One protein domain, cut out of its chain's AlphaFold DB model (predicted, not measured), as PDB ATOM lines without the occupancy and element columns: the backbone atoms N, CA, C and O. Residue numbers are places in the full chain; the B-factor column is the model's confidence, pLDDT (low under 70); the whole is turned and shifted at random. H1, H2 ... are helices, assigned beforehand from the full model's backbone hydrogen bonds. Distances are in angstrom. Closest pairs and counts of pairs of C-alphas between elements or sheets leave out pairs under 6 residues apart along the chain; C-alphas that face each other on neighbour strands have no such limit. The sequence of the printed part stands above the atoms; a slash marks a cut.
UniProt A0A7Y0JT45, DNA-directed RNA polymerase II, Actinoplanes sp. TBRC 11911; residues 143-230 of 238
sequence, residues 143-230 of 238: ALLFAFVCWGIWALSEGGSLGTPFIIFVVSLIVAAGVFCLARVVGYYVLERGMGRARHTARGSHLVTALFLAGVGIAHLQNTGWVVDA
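This is residues 143 to 230 of the 238 residues of the protein "DNA-directed RNA polymerase II" of Actinoplanes sp. TBRC 11911 (UniProt A0A7Y0JT45). Three helices run up and down in a loose, long bundle: H3 packs along both H1 and the much longer H2, and H2 runs on past the others, so that residues 192 to 198 stick out. The short H4 turns off about perpendicular at the end of H3. The printed part has 88 residues with four named helices, H1 to H4 in chain order, no named strand, and is all helix. It is loose, with a radius of gyration of the C-alphas of 16.7 A, and spans 54 by 27 by 16 A.

H1, residues 143 to 157, and H2, residues 163 to 194, form a helical hairpin; they only just touch, with 3 pairs of C-alphas within 8 A, the closest being Ala 155 and Pro 165 at 5.8 A. H3, residues 203 to 222, is the hub. It touches H1 at a shallow tilt of 13 degrees, the same way, with the closest C-alphas, Ala 147 and Gly 217, 4.4 A apart. H2 and H3 are a helical hairpin at a shallow tilt of 28 degrees, opposite ways; H2 touches H3 with residues 172 to 187 alone, and the closest C-alphas, Ala 183 and Ser 205, are 5.4 A apart. H4, residues 225 to 230, and H3 touch only at the corner, and only just, with 3 pairs of C-alphas within 8 A. H4 is apart from H2. In H1, H2, H3 and H4 every O i to N i+4 pair is within hydrogen-bond range.

H1 begins at C-alpha 143 (-44.535, 44.253, -53.899) and is 21.2 A long. H2 measures 45.3 A, H3 28.5 A and H4 8.7 A, ending at C-alpha 230 (-60.978, 44.897, -37.550).

The C-alphas farthest apart, Gly 159 and Gly 196, are 54.8 A apart. The printed part has no cut and no long link. Residues 191, 194 to 195 and 197 to 202 have pLDDT under 70.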
ATOM      1  N   ALA A 143     -44.862  44.457 -55.310       86.06
ATOM      2  CA  ALA A 143     -44.535  44.253 -53.899       86.06
ATOM      3  C   ALA A 143     -43.999  45.523 -53.216       86.06
ATOM      4  O   ALA A 143     -44.301  45.766 -52.050       86.06
ATOM      5  N   LEU A 144     -43.240  46.355 -53.934       87.69
ATOM      6  CA  LEU A 144     -42.745  47.634 -53.427       87.69
ATOM      7  C   LEU A 144     -43.866  48.654 -53.248       87.69
ATOM      8  O   LEU A 144     -43.911  49.317 -52.216       87.69
ATOM      9  N   LEU A 145     -44.798  48.737 -54.199       91.44
ATOM     10  CA  LEU A 145     -45.999  49.559 -54.056       91.44
ATOM     11  C   LEU A 145     -46.856  49.082 -52.881       91.44
ATOM     12  O   LEU A 145     -47.277  49.899 -52.068       91.44
ATOM     13  N   PHE A 146     -47.061  47.770 -52.750       92.12
ATOM     14  CA  PHE A 146     -47.774  47.186 -51.614       92.12
ATOM     15  C   PHE A 146     -47.110  47.549 -50.279       92.12
ATOM     16  O   PHE A 146     -47.766  48.096 -49.396       92.12
ATOM     17  N   ALA A 147     -45.798  47.327 -50.151       89.62
ATOM     18  CA  ALA A 147     -45.049  47.659 -48.943       89.62
ATOM     19  C   ALA A 147     -45.098  49.161 -48.625       89.62
ATOM     20  O   ALA A 147     -45.254  49.529 -47.463       89.62
ATOM     21  N   PHE A 148     -45.013  50.026 -49.640       92.94
ATOM     22  CA  PHE A 148     -45.127  51.475 -49.478       92.94
ATOM     23  C   PHE A 148     -46.507  51.891 -48.954       92.94
ATOM     24  O   PHE A 148     -46.595  52.693 -48.026       92.94
ATOM     25  N   VAL A 149     -47.582  51.317 -49.501       94.12
ATOM     26  CA  VAL A 149     -48.951  51.584 -49.033       94.12
ATOM     27  C   VAL A 149     -49.137  51.094 -47.593       94.12
ATOM     28  O   VAL A 149     -49.621  51.855 -46.757       94.12
ATOM     29  N   CYS A 150     -48.708  49.867 -47.272       88.31
ATOM     30  CA  CYS A 150     -48.784  49.324 -45.910       88.31
ATOM     31  C   CYS A 150     -47.981  50.156 -44.906       88.31
ATOM     32  O   CYS A 150     -48.474  50.451 -43.817       88.31
ATOM     33  N   TRP A 151     -46.769  50.570 -45.280       93.69
ATOM     34  CA  TRP A 151     -45.962  51.477 -44.472       93.69
ATOM     35  C   TRP A 151     -46.675  52.812 -44.246       93.69
ATOM     36  O   TRP A 151     -46.726  53.276 -43.111       93.69
ATOM     37  N   GLY A 152     -47.257  53.410 -45.290       88.38
ATOM     38  CA  GLY A 152     -47.954  54.693 -45.186       88.38
ATOM     39  C   GLY A 152     -49.133  54.642 -44.214       88.38
ATOM     40  O   GLY A 152     -49.285  55.540 -43.389       88.38
ATOM     41  N   ILE A 153     -49.923  53.564 -44.251       89.44
ATOM     42  CA  ILE A 153     -51.037  53.349 -43.313       89.44
ATOM     43  C   ILE A 153     -50.529  53.281 -41.869       89.44
ATOM     44  O   ILE A 153     -51.077  53.946 -40.986       89.44
ATOM     45  N   TRP A 154     -49.471  52.505 -41.632       92.06
ATOM     46  CA  TRP A 154     -48.871  52.366 -40.307       92.06
ATOM     47  C   TRP A 154     -48.281  53.696 -39.804       92.06
ATOM     48  O   TRP A 154     -48.624  54.147 -38.713       92.06
ATOM     49  N   ALA A 155     -47.478  54.375 -40.627       90.56
ATOM     50  CA  ALA A 155     -46.806  55.626 -40.275       90.56
ATOM     51  C   ALA A 155     -47.789  56.767 -39.962       90.56
ATOM     52  O   ALA A 155     -47.537  57.572 -39.066       90.56
ATOM     53  N   LEU A 156     -48.921  56.835 -40.674       90.44
ATOM     54  CA  LEU A 156     -49.988  57.801 -40.387       90.44
ATOM     55  C   LEU A 156     -50.762  57.457 -39.106       90.44
ATOM     56  O   LEU A 156     -51.254  58.360 -38.434       90.44
ATOM     57  N   SER A 157     -50.861  56.169 -38.760       86.81
ATOM     58  CA  SER A 157     -51.594  55.703 -37.576       86.81
ATOM     59  C   SER A 157     -50.835  55.941 -36.265       86.81
ATOM     60  O   SER A 157     -51.458  56.047 -35.214       86.81
ATOM     61  N   GLU A 158     -49.504  56.034 -36.306       85.56
ATOM     62  CA  GLU A 158     -48.658  56.168 -35.110       85.56
ATOM     63  C   GLU A 158     -48.746  57.568 -34.457       85.56
ATOM     64  O   GLU A 158     -48.370  57.739 -33.301       85.56
ATOM     65  N   GLY A 159     -49.266  58.578 -35.171       81.44
ATOM     66  CA  GLY A 159     -49.573  59.917 -34.632       81.44
ATOM     67  C   GLY A 159     -48.370  60.750 -34.155       81.44
ATOM     68  O   GLY A 159     -48.558  61.842 -33.621       81.44
ATOM     69  N   GLY A 160     -47.143  60.248 -34.333       87.06
ATOM     70  CA  GLY A 160     -45.894  60.846 -33.856       87.06
ATOM     71  C   GLY A 160     -45.026  61.474 -34.952       87.06
ATOM     72  O   GLY A 160     -45.474  61.788 -36.054       87.06
ATOM     73  N   SER A 161     -43.738  61.679 -34.650       90.81
ATOM     74  CA  SER A 161     -42.783  62.229 -35.616       90.81
ATOM     75  C   SER A 161     -42.586  61.276 -36.798       90.81
ATOM     76  O   SER A 161     -42.171  60.138 -36.591       90.81
ATOM     77  N   LEU A 162     -42.753  61.765 -38.030       90.88
ATOM     78  CA  LEU A 162     -42.546  60.977 -39.255       90.88
ATOM     79  C   LEU A 162     -41.084  60.543 -39.487       90.88
ATOM     80  O   LEU A 162     -40.821  59.700 -40.340       90.88
ATOM     81  N   GLY A 163     -40.127  61.094 -38.732       92.00
ATOM     82  CA  GLY A 163     -38.703  60.775 -38.872       92.00
ATOM     83  C   GLY A 163     -38.386  59.309 -38.572       92.00
ATOM     84  O   GLY A 163     -37.791  58.627 -39.401       92.00
ATOM     85  N   THR A 164     -38.828  58.802 -37.421       91.81
ATOM     86  CA  THR A 164     -38.632  57.399 -37.021       91.81
ATOM     87  C   THR A 164     -39.230  56.396 -38.022       91.81
ATOM     88  O   THR A 164     -38.477  55.545 -38.505       91.81
ATOM     89  N   PRO A 165     -40.519  56.482 -38.415       90.12
ATOM     90  CA  PRO A 165     -41.104  55.554 -39.380       90.12
ATOM     91  C   PRO A 165     -40.474  55.676 -40.773       90.12
ATOM     92  O   PRO A 165     -40.355  54.667 -41.467       90.12
ATOM     93  N   PHE A 166     -40.013  56.865 -41.178       92.06
ATOM     94  CA  PHE A 166     -39.255  57.033 -42.420       92.06
ATOM     95  C   PHE A 166     -37.904  56.303 -42.378       92.06
ATOM     96  O   PHE A 166     -37.569  55.589 -43.321       92.06
ATOM     97  N   ILE A 167     -37.148  56.423 -41.279       92.75
ATOM     98  CA  ILE A 167     -35.875  55.703 -41.102       92.75
ATOM     99  C   ILE A 167     -36.108  54.191 -41.162       92.75
ATOM    100  O   ILE A 167     -35.391  53.499 -41.882       92.75
ATOM    101  N   ILE A 168     -37.129  53.687 -40.461       90.38
ATOM    102  CA  ILE A 168     -37.487  52.261 -40.477       90.38
ATOM    103  C   ILE A 168     -37.768  51.795 -41.910       90.38
ATOM    104  O   ILE A 168     -37.242  50.766 -42.332       90.38
ATOM    105  N   PHE A 169     -38.528  52.565 -42.692       88.06
ATOM    106  CA  PHE A 169     -38.818  52.224 -44.084       88.06
ATOM    107  C   PHE A 169     -37.570  52.184 -44.963       88.06
ATOM    108  O   PHE A 169     -37.364  51.220 -45.700       88.06
ATOM    109  N   VAL A 170     -36.706  53.196 -44.863       92.69
ATOM    110  CA  VAL A 170     -35.455  53.247 -45.632       92.69
ATOM    111  C   VAL A 170     -34.553  52.064 -45.279       92.69
ATOM    112  O   VAL A 170     -34.021  51.417 -46.182       92.69
ATOM    113  N   VAL A 171     -34.420  51.731 -43.993       94.06
ATOM    114  CA  VAL A 171     -33.657  50.554 -43.549       94.06
ATOM    115  C   VAL A 171     -34.261  49.272 -44.130       94.06
ATOM    116  O   VAL A 171     -33.525  48.463 -44.694       94.06
ATOM    117  N   SER A 172     -35.585  49.109 -44.090       87.75
ATOM    118  CA  SER A 172     -36.271  47.962 -44.699       87.75
ATOM    119  C   SER A 172     -36.019  47.852 -46.208       87.75
ATOM    120  O   SER A 172     -35.782  46.750 -46.707       87.75
ATOM    121  N   LEU A 173     -35.999  48.971 -46.942       87.94
ATOM    122  CA  LEU A 173     -35.661  48.983 -48.372       87.94
ATOM    123  C   LEU A 173     -34.198  48.603 -48.629       87.94
ATOM    124  O   LEU A 173     -33.917  47.862 -49.573       87.94
ATOM    125  N   ILE A 174     -33.270  49.065 -47.789       93.31
ATOM    126  CA  ILE A 174     -31.854  48.679 -47.873       93.31
ATOM    127  C   ILE A 174     -31.705  47.170 -47.648       93.31
ATOM    128  O   ILE A 174     -31.012  46.499 -48.414       93.31
ATOM    129  N   VAL A 175     -32.393  46.615 -46.647       92.88
ATOM    130  CA  VAL A 175     -32.404  45.167 -46.397       92.88
ATOM    131  C   VAL A 175     -33.006  44.419 -47.588       92.88
ATOM    132  O   VAL A 175     -32.413  43.441 -48.039       92.88
ATOM    133  N   ALA A 176     -34.115  44.899 -48.161       82.25
ATOM    134  CA  ALA A 176     -34.718  44.303 -49.356       82.25
ATOM    135  C   ALA A 176     -33.739  44.272 -50.541       82.25
ATOM    136  O   ALA A 176     -33.606  43.249 -51.215       82.25
ATOM    137  N   ALA A 177     -33.012  45.370 -50.773       83.19
ATOM    138  CA  ALA A 177     -31.973  45.437 -51.796       83.19
ATOM    139  C   ALA A 177     -30.829  44.447 -51.510       83.19
ATOM    140  O   ALA A 177     -30.359  43.765 -52.423       83.19
ATOM    141  N   GLY A 178     -30.428  44.307 -50.243       88.00
ATOM    142  CA  GLY A 178     -29.457  43.305 -49.798       88.00
ATOM    143  C   GLY A 178     -29.917  41.871 -50.074       88.00
ATOM    144  O   GLY A 178     -29.160  41.087 -50.647       88.00
ATOM    145  N   VAL A 179     -31.172  41.541 -49.753       84.75
ATOM    146  CA  VAL A 179     -31.788  40.234 -50.037       84.75
ATOM    147  C   VAL A 179     -31.849  39.971 -51.542       84.75
ATOM    148  O   VAL A 179     -31.507  38.872 -51.975       84.75
ATOM    149  N   PHE A 180     -32.211  40.968 -52.353       79.56
ATOM    150  CA  PHE A 180     -32.209  40.848 -53.814       79.56
ATOM    151  C   PHE A 180     -30.807  40.532 -54.352       79.56
ATOM    152  O   PHE A 180     -30.634  39.591 -55.132       79.56
ATOM    153  N   CYS A 181     -29.791  41.275 -53.901       83.62
ATOM    154  CA  CYS A 181     -28.395  41.033 -54.263       83.62
ATOM    155  C   CYS A 181     -27.938  39.632 -53.836       83.62
ATOM    156  O   CYS A 181     -27.357  38.907 -54.645       83.62
ATOM    157  N   LEU A 182     -28.251  39.221 -52.604       82.88
ATOM    158  CA  LEU A 182     -27.888  37.910 -52.070       82.88
ATOM    159  C   LEU A 182     -28.557  36.777 -52.856       82.88
ATOM    160  O   LEU A 182     -27.876  35.851 -53.287       82.88
ATOM    161  N   ALA A 183     -29.861  36.879 -53.119       81.69
ATOM    162  CA  ALA A 183     -30.596  35.913 -53.932       81.69
ATOM    163  C   ALA A 183     -30.000  35.795 -55.342       81.69
ATOM    164  O   ALA A 183     -29.964  34.704 -55.915       81.69
ATOM    165  N   ARG A 184     -29.482  36.898 -55.894       79.62
ATOM    166  CA  ARG A 184     -28.817  36.894 -57.197       79.62
ATOM    167  C   ARG A 184     -27.458  36.196 -57.163       79.62
ATOM    168  O   ARG A 184     -27.175  35.409 -58.062       79.62
ATOM    169  N   VAL A 185     -26.647  36.455 -56.137       82.06
ATOM    170  CA  VAL A 185     -25.343  35.797 -55.942       82.06
ATOM    171  C   VAL A 185     -25.531  34.302 -55.697       82.06
ATOM    172  O   VAL A 185     -24.863  33.490 -56.328       82.06
ATOM    173  N   VAL A 186     -26.483  33.921 -54.843       82.25
ATOM    174  CA  VAL A 186     -26.812  32.513 -54.587       82.25
ATOM    175  C   VAL A 186     -27.330  31.845 -55.856       82.25
ATOM    176  O   VAL A 186     -26.870  30.760 -56.196       82.25
ATOM    177  N   GLY A 187     -28.224  32.502 -56.599       74.75
ATOM    178  CA  GLY A 187     -28.692  32.007 -57.891       74.75
ATOM    179  C   GLY A 187     -27.537  31.763 -58.861       74.75
ATOM    180  O   GLY A 187     -27.483  30.703 -59.475       74.75
ATOM    181  N   TYR A 188     -26.587  32.698 -58.944       74.88
ATOM    182  CA  TYR A 188     -25.380  32.565 -59.759       74.88
ATOM    183  C   TYR A 188     -24.528  31.359 -59.334       74.88
ATOM    184  O   TYR A 188     -24.288  30.463 -60.141       74.88
ATOM    185  N   TYR A 189     -24.173  31.265 -58.050       80.44
ATOM    186  CA  TYR A 189     -23.350  30.169 -57.530       80.44
ATOM    187  C   TYR A 189     -24.019  28.794 -57.657       80.44
ATOM    188  O   TYR A 189     -23.355  27.820 -58.010       80.44
ATOM    189  N   VAL A 190     -25.320  28.695 -57.376       77.94
ATOM    190  CA  VAL A 190     -26.067  27.427 -57.432       77.94
ATOM    191  C   VAL A 190     -26.284  26.978 -58.877       77.94
ATOM    192  O   VAL A 190     -26.150  25.788 -59.162       77.94
ATOM    193  N   LEU A 191     -26.582  27.898 -59.800       66.88
ATOM    194  CA  LEU A 191     -26.767  27.563 -61.216       66.88
ATOM    195  C   LEU A 191     -25.456  27.125 -61.876       66.88
ATOM    196  O   LEU A 191     -25.468  26.154 -62.634       66.88
ATOM    197  N   GLU A 192     -24.341  27.792 -61.568       70.31
ATOM    198  CA  GLU A 192     -23.036  27.440 -62.137       70.31
ATOM    199  C   GLU A 192     -22.477  26.131 -61.574       70.31
ATOM    200  O   GLU A 192     -22.027  25.285 -62.347       70.31
ATOM    201  N   ARG A 193     -22.527  25.917 -60.251       70.69
ATOM    202  CA  ARG A 193     -21.966  24.693 -59.646       70.69
ATOM    203  C   ARG A 193     -22.905  23.496 -59.661       70.69
ATOM    204  O   ARG A 193     -22.427  22.370 -59.727       70.69
ATOM    205  N   GLY A 194     -24.210  23.715 -59.528       68.00
ATOM    206  CA  GLY A 194     -25.150  22.639 -59.217       68.00
ATOM    207  C   GLY A 194     -25.670  21.881 -60.431       68.00
ATOM    208  O   GLY A 194     -25.914  20.683 -60.335       68.00
ATOM    209  N   MET A 195     -25.874  22.555 -61.568       63.50
ATOM    210  CA  MET A 195     -26.655  21.963 -62.664       63.50
ATOM    211  C   MET A 195     -25.953  21.923 -64.019       63.50
ATOM    212  O   MET A 195     -26.518  21.347 -64.949       63.50
ATOM    213  N   GLY A 196     -24.766  22.525 -64.168       73.12
ATOM    214  CA  GLY A 196     -23.993  22.511 -65.423       73.12
ATOM    215  C   GLY A 196     -24.756  23.014 -66.661       73.12
ATOM    216  O   GLY A 196     -24.284  22.872 -67.786       73.12
ATOM    217  N   ARG A 197     -25.955  23.585 -66.480       68.62
ATOM    218  CA  ARG A 197     -26.853  24.064 -67.533       68.62
ATOM    219  C   ARG A 197     -26.974  25.568 -67.417       68.62
ATOM    220  O   ARG A 197     -27.598  26.096 -66.500       68.62
ATOM    221  N   ALA A 198     -26.451  26.254 -68.423       67.12
ATOM    222  CA  ALA A 198     -26.712  27.665 -68.624       67.12
ATOM    223  C   ALA A 198     -28.162  27.857 -69.101       67.12
ATOM    224  O   ALA A 198     -28.467  27.621 -70.272       67.12
ATOM    225  N   ARG A 199     -29.054  28.256 -68.182       56.75
ATOM    226  CA  ARG A 199     -30.194  29.178 -68.406       56.75
ATOM    227  C   ARG A 199     -30.890  29.456 -67.069       56.75
ATOM    228  O   ARG A 199     -31.423  28.545 -66.453       56.75
ATOM    229  N   HIS A 200     -30.769  30.654 -66.494       61.44
ATOM    230  CA  HIS A 200     -31.334  31.961 -66.891       61.44
ATOM    231  C   HIS A 200     -32.864  32.014 -66.873       61.44
ATOM    232  O   HIS A 200     -33.519  32.176 -67.899       61.44
ATOM    233  N   THR A 201     -33.443  31.976 -65.672       59.12
ATOM    234  CA  THR A 201     -34.659  32.758 -65.435       59.12
ATOM    235  C   THR A 201     -34.397  33.684 -64.249       59.12
ATOM    236  O   THR A 201     -34.149  33.237 -63.133       59.12
ATOM    237  N   ALA A 202     -34.417  34.998 -64.484       64.25
ATOM    238  CA  ALA A 202     -34.267  36.011 -63.433       64.25
ATOM    239  C   ALA A 202     -35.428  35.989 -62.409       64.25
ATOM    240  O   ALA A 202     -35.361  36.630 -61.360       64.25
ATOM    241  N   ARG A 203     -36.480  35.206 -62.696       70.00
ATOM    242  CA  ARG A 203     -37.741  35.119 -61.950       70.00
ATOM    243  C   ARG A 203     -37.558  34.755 -60.477       70.00
ATOM    244  O   ARG A 203     -38.262  35.313 -59.646       70.00
ATOM    245  N   GLY A 204     -36.597  33.886 -60.144       76.69
ATOM    246  CA  GLY A 204     -36.369  33.458 -58.757       76.69
ATOM    247  C   GLY A 204     -35.995  34.616 -57.824       76.69
ATOM    248  O   GLY A 204     -36.575  34.760 -56.754       76.69
ATOM    249  N   SER A 205     -35.090  35.497 -58.266       78.19
ATOM    250  CA  SER A 205     -34.651  36.648 -57.458       78.19
ATOM    251  C   SER A 205     -35.764  37.678 -57.231       78.19
ATOM    252  O   SER A 205     -35.919  38.192 -56.120       78.19
ATOM    253  N   HIS A 206     -36.591  37.921 -58.252       81.00
ATOM    254  CA  HIS A 206     -37.750  38.802 -58.141       81.00
ATOM    255  C   HIS A 206     -38.817  38.225 -57.206       81.00
ATOM    256  O   HIS A 206     -39.402  38.984 -56.441       81.00
ATOM    257  N   LEU A 207     -39.032  36.904 -57.213       83.75
ATOM    258  CA  LEU A 207     -40.012  36.246 -56.346       83.75
ATOM    259  C   LEU A 207     -39.596  36.305 -54.872       83.75
ATOM    260  O   LEU A 207     -40.402  36.700 -54.037       83.75
ATOM    261  N   VAL A 208     -38.335  35.992 -54.554       84.69
ATOM    262  CA  VAL A 208     -37.813  36.079 -53.173       84.69
ATOM    263  C   VAL A 208     -37.922  37.505 -52.637       84.69
ATOM    264  O   VAL A 208     -38.360  37.722 -51.511       84.69
ATOM    265  N   THR A 209     -37.573  38.484 -53.468       85.81
ATOM    266  CA  THR A 209     -37.637  39.897 -53.087       85.81
ATOM    267  C   THR A 209     -39.084  40.351 -52.910       85.81
ATOM    268  O   THR A 209     -39.407  40.969 -51.902       85.81
ATOM    269  N   ALA A 210     -39.983  39.981 -53.827       82.94
ATOM    270  CA  ALA A 210     -41.408  40.276 -53.700       82.94
ATOM    271  C   ALA A 210     -42.013  39.661 -52.427       82.94
ATOM    272  O   ALA A 210     -42.758  40.336 -51.722       82.94
ATOM    273  N   LEU A 211     -41.646  38.418 -52.094       89.38
ATOM    274  CA  LEU A 211     -42.085  37.742 -50.872       89.38
ATOM    275  C   LEU A 211     -41.582  38.459 -49.610       89.38
ATOM    276  O   LEU A 211     -42.349  38.660 -48.672       89.38
ATOM    277  N   PHE A 212     -40.316  38.886 -49.602       91.06
ATOM    278  CA  PHE A 212     -39.745  39.660 -48.500       91.06
ATOM    279  C   PHE A 212     -40.492  40.986 -48.289       91.06
ATOM    280  O   PHE A 212     -40.927  41.274 -47.176       91.06
ATOM    281  N   LEU A 213     -40.698  41.767 -49.356       89.00
ATOM    282  CA  LEU A 213     -41.426  43.043 -49.292       89.00
ATOM    283  C   LEU A 213     -42.887  42.860 -48.859       89.00
ATOM    284  O   LEU A 213     -43.387  43.653 -48.061       89.00
ATOM    285  N   ALA A 214     -43.553  41.801 -49.321       89.25
ATOM    286  CA  ALA A 214     -44.893  41.458 -48.856       89.25
ATOM    287  C   ALA A 214     -44.907  41.161 -47.347       89.25
ATOM    288  O   ALA A 214     -45.744  41.702 -46.628       89.25
ATOM    289  N   GLY A 215     -43.947  40.373 -46.851       90.25
ATOM    290  CA  GLY A 215     -43.799  40.091 -45.420       90.25
ATOM    291  C   GLY A 215     -43.581  41.352 -44.579       90.25
ATOM    292  O   GLY A 215     -44.237  41.520 -43.553       90.25
ATOM    293  N   VAL A 216     -42.731  42.275 -45.042       90.69
ATOM    294  CA  VAL A 216     -42.520  43.581 -44.389       90.69
ATOM    295  C   VAL A 216     -43.819  44.394 -44.341       90.69
ATOM    296  O   VAL A 216     -44.163  44.940 -43.294       90.69
ATOM    297  N   GLY A 217     -44.576  44.441 -45.441       86.81
ATOM    298  CA  GLY A 217     -45.877  45.117 -45.476       86.81
ATOM    299  C   GLY A 217     -46.879  44.531 -44.475       86.81
ATOM    300  O   GLY A 217     -47.515  45.279 -43.732       86.81
ATOM    301  N   ILE A 218     -46.965  43.200 -44.392       89.62
ATOM    302  CA  ILE A 218     -47.825  42.502 -43.422       89.62
ATOM    303  C   ILE A 218     -47.410  42.835 -41.985       89.62
ATOM    304  O   ILE A 218     -48.275  43.119 -41.158       89.62
ATOM    305  N   ALA A 219     -46.108  42.859 -41.687       90.44
ATOM    306  CA  ALA A 219     -45.613  43.210 -40.358       90.44
ATOM    307  C   ALA A 219     -46.022  44.639 -39.947       90.44
ATOM    308  O   ALA A 219     -46.447  44.855 -38.814       90.44
ATOM    309  N   HIS A 220     -45.976  45.610 -40.869       87.75
ATOM    310  CA  HIS A 220     -46.465  46.968 -40.599       87.75
ATOM    311  C   HIS A 220     -47.976  47.006 -40.312       87.75
ATOM    312  O   HIS A 220     -48.413  47.705 -39.395       87.75
ATOM    313  N   LEU A 221     -48.779  46.220 -41.040       88.06
ATOM    314  CA  LEU A 221     -50.220  46.121 -40.785       88.06
ATOM    315  C   LEU A 221     -50.527  45.486 -39.422       88.06
ATOM    316  O   LEU A 221     -51.401  45.973 -38.714       88.06
ATOM    317  N   GLN A 222     -49.784  44.452 -39.022       90.81
ATOM    318  CA  GLN A 222     -49.937  43.816 -37.706       90.81
ATOM    319  C   GLN A 222     -49.610  44.763 -36.549       90.81
ATOM    320  O   GLN A 222     -50.187  44.648 -35.474       90.81
ATOM    321  N   ASN A 223     -48.710  45.720 -36.774       87.50
ATOM    322  CA  ASN A 223     -48.370  46.733 -35.779       87.50
ATOM    323  C   ASN A 223     -49.406  47.874 -35.708       87.50
ATOM    324  O   ASN A 223     -49.281  48.780 -34.887       87.50
ATOM    325  N   THR A 224     -50.424  47.848 -36.572       90.69
ATOM    326  CA  THR A 224     -51.501  48.837 -36.610       90.69
ATOM    327  C   THR A 224     -52.711  48.292 -35.849       90.69
ATOM    328  O   THR A 224     -53.468  47.483 -36.379       90.69
ATOM    329  N   GLY A 225     -52.902  48.740 -34.602       87.81
ATOM    330  CA  GLY A 225     -53.888  48.157 -33.676       87.81
ATOM    331  C   GLY A 225     -55.298  48.018 -34.259       87.81
ATOM    332  O   GLY A 225     -55.851  46.922 -34.276       87.81
ATOM    333  N   TRP A 226     -55.830  49.085 -34.864       90.19
ATOM    334  CA  TRP A 226     -57.180  49.064 -35.436       90.19
ATOM    335  C   TRP A 226     -57.342  48.071 -36.600       90.19
ATOM    336  O   TRP A 226     -58.440  47.561 -36.817       90.19
ATOM    337  N   VAL A 227     -56.270  47.781 -37.352       88.69
ATOM    338  CA  VAL A 227     -56.299  46.798 -38.452       88.69
ATOM    339  C   VAL A 227     -56.466  45.396 -37.884       88.69
ATOM    340  O   VAL A 227     -57.274  44.617 -38.387       88.69
ATOM    341  N   VAL A 228     -55.718  45.080 -36.827       91.62
ATOM    342  CA  VAL A 228     -55.800  43.784 -36.144       91.62
ATOM    343  C   VAL A 228     -57.164  43.615 -35.479       91.62
ATOM    344  O   VAL A 228     -57.770  42.551 -35.603       91.62
ATOM    345  N   ASP A 229     -57.689  44.666 -34.851       94.38
ATOM    346  CA  ASP A 229     -59.023  44.652 -34.248       94.38
ATOM    347  C   ASP A 229     -60.117  44.404 -35.297       94.38
ATOM    348  O   ASP A 229     -60.980  43.544 -35.105       94.38
ATOM    349  N   ALA A 230     -60.050  45.096 -36.440       93.12
ATOM    350  CA  ALA A 230     -60.978  44.897 -37.550       93.12
ATOM    351  C   ALA A 230     -60.879  43.479 -38.137       93.12
ATOM    352  O   ALA A 230     -61.903  42.849 -38.404       93.12
TER     353      ALA A 230